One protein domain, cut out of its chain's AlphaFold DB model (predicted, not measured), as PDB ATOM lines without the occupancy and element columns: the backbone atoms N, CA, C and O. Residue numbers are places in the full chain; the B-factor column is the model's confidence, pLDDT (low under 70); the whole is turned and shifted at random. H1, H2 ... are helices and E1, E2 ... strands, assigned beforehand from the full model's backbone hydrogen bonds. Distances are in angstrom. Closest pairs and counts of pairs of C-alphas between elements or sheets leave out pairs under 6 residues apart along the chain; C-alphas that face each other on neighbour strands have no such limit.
ATOM      1  N   ALA A  26      40.317 -10.819  -8.599       93.81
ATOM      2  CA  ALA A  26      40.046 -11.522  -7.352       93.81
ATOM      3  C   ALA A  26      39.740 -13.011  -7.551       93.81
ATOM      4  O   ALA A  26      39.427 -13.470  -8.652       93.81
ATOM      5  N   ILE A  27      39.810 -13.740  -6.437       93.69
ATOM      6  CA  ILE A  27      39.313 -15.109  -6.264       93.69
ATOM      7  C   ILE A  27      38.436 -15.116  -5.016       93.69
ATOM      8  O   ILE A  27      38.763 -14.466  -4.020       93.69
ATOM      9  N   ALA A  28      37.329 -15.843  -5.077       93.12
ATOM     10  CA  ALA A  28      36.486 -16.112  -3.929       93.12
ATOM     11  C   ALA A  28      36.797 -17.491  -3.337       93.12
ATOM     12  O   ALA A  28      37.136 -18.438  -4.049       93.12
ATOM     13  N   PHE A  29      36.656 -17.611  -2.026       92.88
ATOM     14  CA  PHE A  29      36.741 -18.864  -1.295       92.88
ATOM     15  C   PHE A  29      35.488 -19.027  -0.460       92.88
ATOM     16  O   PHE A  29      35.024 -18.063   0.146       92.88
ATOM     17  N   ARG A  30      34.947 -20.240  -0.426       93.12
ATOM     18  CA  ARG A  30      33.785 -20.569   0.393       93.12
ATOM     19  C   ARG A  30      34.056 -21.794   1.242       93.12
ATOM     20  O   ARG A  30      34.518 -22.809   0.728       93.12
ATOM     21  N   GLY A  31      33.711 -21.710   2.512       94.44
ATOM     22  CA  GLY A  31      33.861 -22.803   3.460       94.44
ATOM     23  C   GLY A  31      33.924 -22.271   4.876       94.44
ATOM     24  O   GLY A  31      33.556 -21.122   5.134       94.44
ATOM     25  N   GLU A  32      34.398 -23.117   5.768       95.81
ATOM     26  CA  GLU A  32      34.657 -22.794   7.156       95.81
ATOM     27  C   GLU A  32      35.818 -21.779   7.283       95.81
ATOM     28  O   GLU A  32      36.656 -21.672   6.376       95.81
ATOM     29  N   PRO A  33      35.899 -21.003   8.382       94.69
ATOM     30  CA  PRO A  33      36.968 -20.025   8.601       94.69
ATOM     31  C   PRO A  33      38.381 -20.574   8.362       94.69
ATOM     32  O   PRO A  33      39.186 -19.956   7.663       94.69
ATOM     33  N   GLU A  34      38.671 -21.775   8.858       93.81
ATOM     34  CA  GLU A  34      39.950 -22.457   8.670       93.81
ATOM     35  C   GLU A  34      40.272 -22.742   7.196       93.81
ATOM     36  O   GLU A  34      41.441 -22.714   6.804       93.81
ATOM     37  N   TRP A  35      39.257 -22.958   6.356       93.19
ATOM     38  CA  TRP A  35      39.426 -23.159   4.920       93.19
ATOM     39  C   TRP A  35      39.809 -21.855   4.218       93.19
ATOM     40  O   TRP A  35      40.718 -21.830   3.384       93.19
ATOM     41  N   CYS A  36      39.172 -20.750   4.605       92.69
ATOM     42  CA  CYS A  36      39.516 -19.416   4.116       92.69
ATOM     43  C   CYS A  36      40.936 -19.000   4.547       92.69
ATOM     44  O   CYS A  36      41.685 -18.444   3.744       92.69
ATOM     45  N   VAL A  37      41.358 -19.340   5.769       94.31
ATOM     46  CA  VAL A  37      42.748 -19.149   6.221       94.31
ATOM     47  C   VAL A  37      43.714 -20.023   5.416       94.31
ATOM     48  O   VAL A  37      44.746 -19.538   4.949       94.31
ATOM     49  N   ALA A  38      43.387 -21.299   5.196       92.69
ATOM     50  CA  ALA A  38      44.218 -22.197   4.396       92.69
ATOM     51  C   ALA A  38      44.400 -21.682   2.957       92.69
ATOM     52  O   ALA A  38      45.490 -21.799   2.393       92.69
ATOM     53  N   ALA A  39      43.375 -21.051   2.378       90.69
ATOM     54  CA  ALA A  39      43.465 -20.411   1.071       90.69
ATOM     55  C   ALA A  39      44.500 -19.273   1.030       90.69
ATOM     56  O   ALA A  39      45.275 -19.181   0.076       90.69
ATOM     57  N   LEU A  40      44.575 -18.446   2.077       91.75
ATOM     58  CA  LEU A  40      45.601 -17.404   2.202       91.75
ATOM     59  C   LEU A  40      47.012 -18.000   2.298       91.75
ATOM     60  O   LEU A  40      47.942 -17.499   1.663       91.75
ATOM     61  N   VAL A  41      47.170 -19.119   3.008       93.56
ATOM     62  CA  VAL A  41      48.450 -19.847   3.057       93.56
ATOM     63  C   VAL A  41      48.826 -20.403   1.680       93.56
ATOM     64  O   VAL A  41      49.979 -20.305   1.264       93.56
ATOM     65  N   VAL A  42      47.860 -20.928   0.919       90.94
ATOM     66  CA  VAL A  42      48.075 -21.380  -0.470       90.94
ATOM     67  C   VAL A  42      48.486 -20.226  -1.392       90.94
ATOM     68  O   VAL A  42      49.285 -20.433  -2.306       90.94
ATOM     69  N   LEU A  43      48.003 -19.009  -1.134       88.31
ATOM     70  CA  LEU A  43      48.426 -17.785  -1.827       88.31
ATOM     71  C   LEU A  43      49.843 -17.319  -1.452       88.31
ATOM     72  O   LEU A  43      50.363 -16.395  -2.079       88.31
ATOM     73  N   GLY A  44      50.478 -17.975  -0.479       88.31
ATOM     74  CA  GLY A  44      51.857 -17.728  -0.070       88.31
ATOM     75  C   GLY A  44      52.002 -16.842   1.165       88.31
ATOM     76  O   GLY A  44      53.128 -16.461   1.477       88.31
ATOM     77  N   LEU A  45      50.910 -16.518   1.868       89.69
ATOM     78  CA  LEU A  45      51.008 -15.816   3.147       89.69
ATOM     79  C   LEU A  45      51.545 -16.773   4.225       89.69
ATOM     80  O   LEU A  45      51.098 -17.922   4.306       89.69
ATOM     81  N   PRO A  46      52.462 -16.323   5.097       91.88
ATOM     82  CA  PRO A  46      52.806 -17.052   6.311       91.88
ATOM     83  C   PRO A  46      51.554 -17.348   7.145       91.88
ATOM     84  O   PRO A  46      50.679 -16.495   7.272       91.88
ATOM     85  N   THR A  47      51.471 -18.527   7.768       92.62
ATOM     86  CA  THR A  47      50.279 -18.952   8.527       92.62
ATOM     87  C   THR A  47      49.832 -17.933   9.577       92.62
ATOM     88  O   THR A  47      48.642 -17.663   9.698       92.62
ATOM     89  N   SER A  48      50.770 -17.328  10.311       92.31
ATOM     90  CA  SER A  48      50.457 -16.297  11.310       92.31
ATOM     91  C   SER A  48      49.832 -15.046  10.691       92.31
ATOM     92  O   SER A  48      48.924 -14.461  11.273       92.31
ATOM     93  N   GLU A  49      50.296 -14.646   9.506       90.38
ATOM     94  CA  GLU A  49      49.752 -13.501   8.772       90.38
ATOM     95  C   GLU A  49      48.399 -13.836   8.147       90.38
ATOM     96  O   GLU A  49      47.504 -12.997   8.159       90.38
ATOM     97  N   ALA A  50      48.216 -15.064   7.658       91.81
ATOM     98  CA  ALA A  50      46.946 -15.545   7.126       91.81
ATOM     99  C   ALA A  50      45.835 -15.516   8.189       91.81
ATOM    100  O   ALA A  50      44.758 -14.985   7.925       91.81
ATOM    101  N   VAL A  51      46.117 -16.021   9.397       92.69
ATOM    102  CA  VAL A  51      45.185 -15.968  10.538       92.69
ATOM    103  C   VAL A  51      44.871 -14.519  10.905       92.69
ATOM    104  O   VAL A  51      43.710 -14.129  10.895       92.69
ATOM    105  N   ALA A  52      45.897 -13.691  11.129       90.50
ATOM    106  CA  ALA A  52      45.696 -12.292  11.504       90.50
ATOM    107  C   ALA A  52      44.904 -11.503  10.445       90.50
ATOM    108  O   ALA A  52      44.062 -10.674  10.784       90.50
ATOM    109  N   THR A  53      45.158 -11.769   9.160       87.88
ATOM    110  CA  THR A  53      44.446 -11.132   8.045       87.88
ATOM    111  C   THR A  53      42.981 -11.555   8.002       87.88
ATOM    112  O   THR A  53      42.113 -10.709   7.788       87.88
ATOM    113  N   PHE A  54      42.696 -12.842   8.213       90.44
ATOM    114  CA  PHE A  54      41.329 -13.347   8.263       90.44
ATOM    115  C   PHE A  54      40.561 -12.769   9.459       90.44
ATOM    116  O   PHE A  54      39.499 -12.186   9.257       90.44
ATOM    117  N   ASP A  55      41.121 -12.852  10.668       91.75
ATOM    118  CA  ASP A  55      40.474 -12.393  11.905       91.75
ATOM    119  C   ASP A  55      40.189 -10.886  11.878       91.75
ATOM    120  O   ASP A  55      39.135 -10.434  12.323       91.75
ATOM    121  N   LEU A  56      41.103 -10.094  11.307       88.56
ATOM    122  CA  LEU A  56      40.909  -8.653  11.149       88.56
ATOM    123  C   LEU A  56      39.764  -8.326  10.177       88.56
ATOM    124  O   LEU A  56      39.035  -7.357  10.389       88.56
ATOM    125  N   ALA A  57      39.621  -9.103   9.101       85.69
ATOM    126  CA  ALA A  57      38.595  -8.886   8.084       85.69
ATOM    127  C   ALA A  57      37.224  -9.459   8.482       85.69
ATOM    128  O   ALA A  57      36.191  -8.948   8.042       85.69
ATOM    129  N   HIS A  58      37.210 -10.513   9.301       88.69
ATOM    130  CA  HIS A  58      36.021 -11.289   9.647       88.69
ATOM    131  C   HIS A  58      35.980 -11.638  11.149       88.69
ATOM    132  O   HIS A  58      35.964 -12.818  11.494       88.69
ATOM    133  N   PRO A  59      35.921 -10.640  12.052       87.44
ATOM    134  CA  PRO A  59      35.983 -10.875  13.501       87.44
ATOM    135  C   PRO A  59      34.830 -11.740  14.032       87.44
ATOM    136  O   PRO A  59      35.008 -12.476  14.996       87.44
ATOM    137  N   ASP A  60      33.672 -11.689  13.370       91.69
ATOM    138  CA  ASP A  60      32.467 -12.455  13.709       91.69
ATOM    139  C   ASP A  60      32.111 -13.452  12.589       91.69
ATOM    140  O   ASP A  60      30.949 -13.574  12.186       91.69
ATOM    141  N   ALA A  61      33.122 -14.111  12.006       88.50
ATOM    142  CA  ALA A  61      32.930 -15.038  10.893       88.50
ATOM    143  C   ALA A  61      31.873 -16.114  11.230       88.50
ATOM    144  O   ALA A  61      32.008 -16.819  12.235       88.50
ATOM    145  N   PRO A  62      30.823 -16.284  10.401       90.94
ATOM    146  CA  PRO A  62      29.873 -17.371  10.594       90.94
ATOM    147  C   PRO A  62      30.539 -18.728  10.296       90.94
ATOM    148  O   PRO A  62      31.600 -18.766   9.669       90.94
ATOM    149  N   PRO A  63      29.900 -19.857  10.670       90.25
ATOM    150  CA  PRO A  63      30.470 -21.191  10.474       90.25
ATOM    151  C   PRO A  63      30.839 -21.515   9.024       90.25
ATOM    152  O   PRO A  63      31.770 -22.267   8.798       90.25
ATOM    153  N   VAL A  64      30.124 -20.949   8.049       92.81
ATOM    154  CA  VAL A  64      30.464 -21.018   6.623       92.81
ATOM    155  C   VAL A  64      30.287 -19.627   6.035       92.81
ATOM    156  O   VAL A  64      29.229 -19.014   6.194       92.81
ATOM    157  N   LEU A  65      31.300 -19.137   5.326       93.38
ATOM    158  CA  LEU A  65      31.283 -17.829   4.679       93.38
ATOM    159  C   LEU A  65      31.888 -17.888   3.280       93.38
ATOM    160  O   LEU A  65      32.626 -18.809   2.942       93.38
ATOM    161  N   THR A  66      31.556 -16.891   2.460       93.19
ATOM    162  CA  THR A  66      32.242 -16.639   1.190       93.19
ATOM    163  C   THR A  66      33.084 -15.383   1.338       93.19
ATOM    164  O   THR A  66      32.546 -14.317   1.639       93.19
ATOM    165  N   VAL A  67      34.391 -15.504   1.123       90.50
ATOM    166  CA  VAL A  67      35.341 -14.393   1.188       90.50
ATOM    167  C   VAL A  67      35.972 -14.172  -0.172       90.50
ATOM    168  O   VAL A  67      36.419 -15.114  -0.818       90.50
ATOM    169  N   THR A  68      36.058 -12.914  -0.585       91.44
ATOM    170  CA  THR A  68      36.727 -12.522  -1.823       91.44
ATOM    171  C   THR A  68      38.061 -11.868  -1.500       91.44
ATOM    172  O   THR A  68      38.099 -10.835  -0.832       91.44
ATOM    173  N   TYR A  69      39.151 -12.422  -2.030       90.94
ATOM    174  CA  TYR A  69      40.487 -11.845  -1.906       90.94
ATOM    175  C   TYR A  69      40.971 -11.304  -3.245       90.94
ATOM    176  O   TYR A  69      40.883 -11.962  -4.283       90.94
ATOM    177  N   ARG A  70      41.538 -10.097  -3.212       92.12
ATOM    178  CA  ARG A  70      42.221  -9.508  -4.364       92.12
ATOM    179  C   ARG A  70      43.542 -10.222  -4.591       92.12
ATOM    180  O   ARG A  70      44.417 -10.222  -3.726       92.12
ATOM    181  N   VAL A  71      43.700 -10.820  -5.761       93.00
ATOM    182  CA  VAL A  71      44.878 -11.610  -6.120       93.00
ATOM    183  C   VAL A  71      45.199 -11.328  -7.575       93.00
ATOM    184  O   VAL A  71      44.337 -11.507  -8.434       93.00
ATOM    185  N   CYS A  72      46.432 -10.906  -7.863       93.38
ATOM    186  CA  CYS A  72      46.878 -10.753  -9.242       93.38
ATOM    187  C   CYS A  72      47.122 -12.126  -9.882       93.38
ATOM    188  O   CYS A  72      47.464 -13.102  -9.207       93.38
ATOM    189  N   ARG A  73      46.989 -12.195 -11.208       92.94
ATOM    190  CA  ARG A  73      47.157 -13.441 -11.969       92.94
ATOM    191  C   ARG A  73      48.498 -14.133 -11.705       92.94
ATOM    192  O   ARG A  73      48.533 -15.352 -11.577       92.94
ATOM    193  N   ASP A  74      49.577 -13.372 -11.556       93.25
ATOM    194  CA  ASP A  74      50.906 -13.936 -11.303       93.25
ATOM    195  C   ASP A  74      50.992 -14.626  -9.937       93.25
ATOM    196  O   ASP A  74      51.532 -15.728  -9.830       93.25
ATOM    197  N   CYS A  75      50.429 -14.019  -8.889       92.56
ATOM    198  CA  CYS A  75      50.386 -14.620  -7.557       92.56
ATOM    199  C   CYS A  75      49.453 -15.834  -7.504       92.56
ATOM    200  O   CYS A  75      49.826 -16.851  -6.922       92.56
ATOM    201  N   ALA A  76      48.295 -15.776  -8.170       91.94
ATOM    202  CA  ALA A  76      47.407 -16.931  -8.288       91.94
ATOM    203  C   ALA A  76      48.124 -18.118  -8.953       91.94
ATOM    204  O   ALA A  76      48.105 -19.230  -8.425       91.94
ATOM    205  N   ARG A  77      48.844 -17.879 -10.055       90.94
ATOM    206  CA  ARG A  77      49.569 -18.923 -10.796       90.94
ATOM    207  C   ARG A  77      50.734 -19.527 -10.024       90.94
ATOM    208  O   ARG A  77      50.958 -20.729 -10.136       90.94
ATOM    209  N   LYS A  78      51.440 -18.738  -9.208       88.12
ATOM    210  CA  LYS A  78      52.516 -19.248  -8.335       88.12
ATOM    211  C   LYS A  78      52.028 -20.323  -7.365       88.12
ATOM    212  O   LYS A  78      52.792 -21.227  -7.050       88.12
ATOM    213  N   SER A  79      50.771 -20.245  -6.923       80.00
ATOM    214  CA  SER A  79      50.196 -21.257  -6.032       80.00
ATOM    215  C   SER A  79      50.019 -22.624  -6.708       80.00
ATOM    216  O   SER A  79      49.992 -23.643  -6.021       80.00
ATOM    217  N   GLY A  80      49.851 -22.658  -8.040       82.50
ATOM    218  CA  GLY A  80      49.580 -23.865  -8.837       82.50
ATOM    219  C   GLY A  80      48.272 -24.600  -8.507       82.50
ATOM    220  O   GLY A  80      47.966 -25.608  -9.136       82.50
ATOM    221  N   LYS A  81      47.510 -24.123  -7.517       81.94
ATOM    222  CA  LYS A  81      46.335 -24.799  -6.942       81.94
ATOM    223  C   LYS A  81      45.045 -24.007  -7.115       81.94
ATOM    224  O   LYS A  81      43.971 -24.524  -6.823       81.94
ATOM    225  N   LEU A  82      45.156 -22.752  -7.539       87.62
ATOM    226  CA  LEU A  82      44.043 -21.822  -7.637       87.62
ATOM    227  C   LEU A  82      43.673 -21.565  -9.102       87.62
ATOM    228  O   LEU A  82      44.559 -21.583  -9.962       87.62
ATOM    229  N   PRO A  83      42.384 -21.320  -9.398       90.56
ATOM    230  CA  PRO A  83      41.961 -20.901 -10.728       90.56
ATOM    231  C   PRO A  83      42.563 -19.537 -11.099       90.56
ATOM    232  O   PRO A  83      42.974 -18.762 -10.230       90.56
ATOM    233  N   ASP A  84      42.590 -19.223 -12.397       91.69
ATOM    234  CA  ASP A  84      42.949 -17.877 -12.859       91.69
ATOM    235  C   ASP A  84      41.927 -16.867 -12.293       91.69
ATOM    236  O   ASP A  84      40.727 -17.110 -12.412       91.69
ATOM    237  N   PRO A  85      42.357 -15.748 -11.681       92.31
ATOM    238  CA  PRO A  85      41.458 -14.812 -11.012       92.31
ATOM    239  C   PRO A  85      40.597 -14.027 -12.015       92.31
ATOM    240  O   PRO A  85      41.038 -13.715 -13.126       92.31
ATOM    241  N   GLY A  86      39.377 -13.682 -11.601       91.12
ATOM    242  CA  GLY A  86      38.407 -12.918 -12.395       91.12
ATOM    243  C   GLY A  86      38.504 -11.416 -12.143       91.12
ATOM    244  O   GLY A  86      39.014 -10.997 -11.106       91.12
ATOM    245  N   LEU A  87      38.018 -10.598 -13.080       91.75
ATOM    246  CA  LEU A  87      37.984  -9.138 -12.927       91.75
ATOM    247  C   LEU A  87      36.929  -8.711 -11.903       91.75
ATOM    248  O   LEU A  87      35.821  -9.238 -11.866       91.75
ATOM    249  N   ILE A  88      37.255  -7.688 -11.120       87.81
ATOM    250  CA  ILE A  88      36.357  -7.033 -10.166       87.81
ATOM    251  C   ILE A  88      35.652  -5.892 -10.905       87.81
ATOM    252  O   ILE A  88      35.848  -4.709 -10.628       87.81
ATOM    253  N   LEU A  89      34.871  -6.268 -11.913       83.25
ATOM    254  CA  LEU A  89      34.055  -5.372 -12.724       83.25
ATOM    255  C   LEU A  89      32.621  -5.899 -12.746       83.25
ATOM    256  O   LEU A  89      32.388  -7.106 -12.688       83.25
ATOM    257  N   ASN A  90      31.650  -4.994 -12.846       79.75
ATOM    258  CA  ASN A  90      30.246  -5.386 -12.925       79.75
ATOM    259  C   ASN A  90      30.013  -6.313 -14.127       79.75
ATOM    260  O   ASN A  90      30.410  -5.994 -15.247       79.75
ATOM    261  N   GLY A  91      29.351  -7.444 -13.879       78.81
ATOM    262  CA  GLY A  91      29.052  -8.448 -14.901       78.81
ATOM    263  C   GLY A  91      30.161  -9.474 -15.150       78.81
ATOM    264  O   GLY A  91      29.956 -10.361 -15.973       78.81
ATOM    265  N   PHE A  92      31.299  -9.397 -14.450       82.44
ATOM    266  CA  PHE A  92      32.317 -10.448 -14.475       82.44
ATOM    267  C   PHE A  92      32.127 -11.419 -13.312       82.44
ATOM    268  O   PHE A  92      31.930 -11.015 -12.166       82.44
ATOM    269  N   GLU A  93      32.214 -12.712 -13.612       86.25
ATOM    270  CA  GLU A  93      32.198 -13.753 -12.593       86.25
ATOM    271  C   GLU A  93      33.571 -13.853 -11.925       86.25
ATOM    272  O   GLU A  93      34.604 -13.975 -12.588       86.25
ATOM    273  N   ILE A  94      33.575 -13.807 -10.592       91.50
ATOM    274  CA  ILE A  94      34.766 -14.064  -9.786       91.50
ATOM    275  C   ILE A  94      34.818 -15.573  -9.520       91.50
ATOM    276  O   ILE A  94      33.897 -16.104  -8.895       91.50
ATOM    277  N   PRO A  95      35.878 -16.274  -9.953       91.62
ATOM    278  CA  PRO A  95      36.038 -17.697  -9.692       91.62
ATOM    279  C   PRO A  95      36.014 -17.981  -8.196       91.62
ATOM    280  O   PRO A  95      36.709 -17.318  -7.426       91.62
ATOM    281  N   CYS A  96      35.226 -18.978  -7.797       90.62
ATOM    282  CA  CYS A  96      35.077 -19.376  -6.404       90.62
ATOM    283  C   CYS A  96      35.605 -20.794  -6.183       90.62
ATOM    284  O   CYS A  96      35.218 -21.726  -6.888       90.62
ATOM    285  N   VAL A  97      36.463 -20.963  -5.179       90.75
ATOM    286  CA  VAL A  97      36.921 -22.268  -4.698       90.75
ATOM    287  C   VAL A  97      36.143 -22.611  -3.432       90.75
ATOM    288  O   VAL A  97      36.263 -21.926  -2.419       90.75
ATOM    289  N   SER A  98      35.345 -23.674  -3.481       90.69
ATOM    290  CA  SER A  98      34.524 -24.105  -2.341       90.69
ATOM    291  C   SER A  98      35.124 -25.324  -1.647       90.69
ATOM    292  O   SER A  98      35.654 -26.219  -2.310       90.69
ATOM    293  N   GLN A  99      35.021 -25.371  -0.319       89.06
ATOM    294  CA  GLN A  99      35.321 -26.565   0.460       89.06
ATOM    295  C   GLN A  99      34.426 -27.729  -0.005       89.06
ATOM    296  O   GLN A  99      33.221 -27.534  -0.211       89.06
TER     297      GLN A  99
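Overview. This is residues 26 to 99 of the 104 residues of an uncharacterized protein of Mycolicibacterium litorale (UniProt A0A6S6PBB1). A small sheet of three strands has helix H1 lying over one face, and H2 packs on H1 at a steep tilt without being on the sheet. H3 only grazes the sheet, and from it the long link of residues 80 to 95 loops out through Gly 91 before the short strand E3 joins the sheet. The printed part has 74 residues with three named helices and three named strands, in the order E1, H1, H2, E2, H3, E3. The sheet is mixed, in the order E2, E1, E3, and the class is mixed, helices and strands. The whole is compact, with a radius of gyration of the C-alphas of 11.8 A, and spans 29 by 25 by 20 A.

Along the chain. Begin with the sheet: find C-alpha 26 at (40.046, -11.522, -7.352), where E1, residues 26 to 31, starts its 16.8 A. E2 is residues 65 to 70, 16.5 A long, and E3 is residues 96 to 98, ending at C-alpha 98 at (34.524, -24.105, -2.341). For the helices, look at H1, residues 33 to 42, 14.4 A; H2, residues 47 to 57, 15.4 A, from C-alpha 47 at (50.279, -18.952, 8.527); and H3, residues 73 to 79, 10.3 A.

Arrangement. Look first at E1, the inner strand. E2 is its antiparallel neighbour, at 159 degrees, with N 29 and O 67 at 2.8 A and N 67 and O 29 at 2.8 A, within hydrogen-bond range. E3 is its parallel neighbour, at 19 degrees, with N 97 and O 28 at 2.8 A. H1 is on the sheet at a height over the sheet of 9.3 A, making two layers, a helix on one face of a sheet. It lies over E1 and, only just, over E2, with 3 of its C-alphas falling on E2. It runs along the strands, only just, at 29 degrees to E1 on the local plane; the closest C-alphas of the two, Phe 29 and Cys 36, are 6.1 A apart. H2 touches H1, opposite ways at a steep tilt of 51 degrees, the closest C-alphas being those of Leu 40 and Ala 50, 5.4 A. H2 is not on the sheet and is apart from H3. H3 only grazes the sheet, with its residues 73 to 76. It is close to H1 but not clearly touching: the closest C-alphas, of Val 42 and Ser 79, are 6.0 A apart. Every O i to N i+4 pair is within hydrogen-bond range in H1 and H2, and 2 of 3 in H3.

Size, cuts and confidence. The two C-alphas farthest apart, those of Ser 48 and Gly 91, are 34.7 A apart. The printed part has no cut. The link from H3 to E3, 16 residues, is long. No printed residue is under 70 in pLDDT, and the mean of the printed part is 90.4.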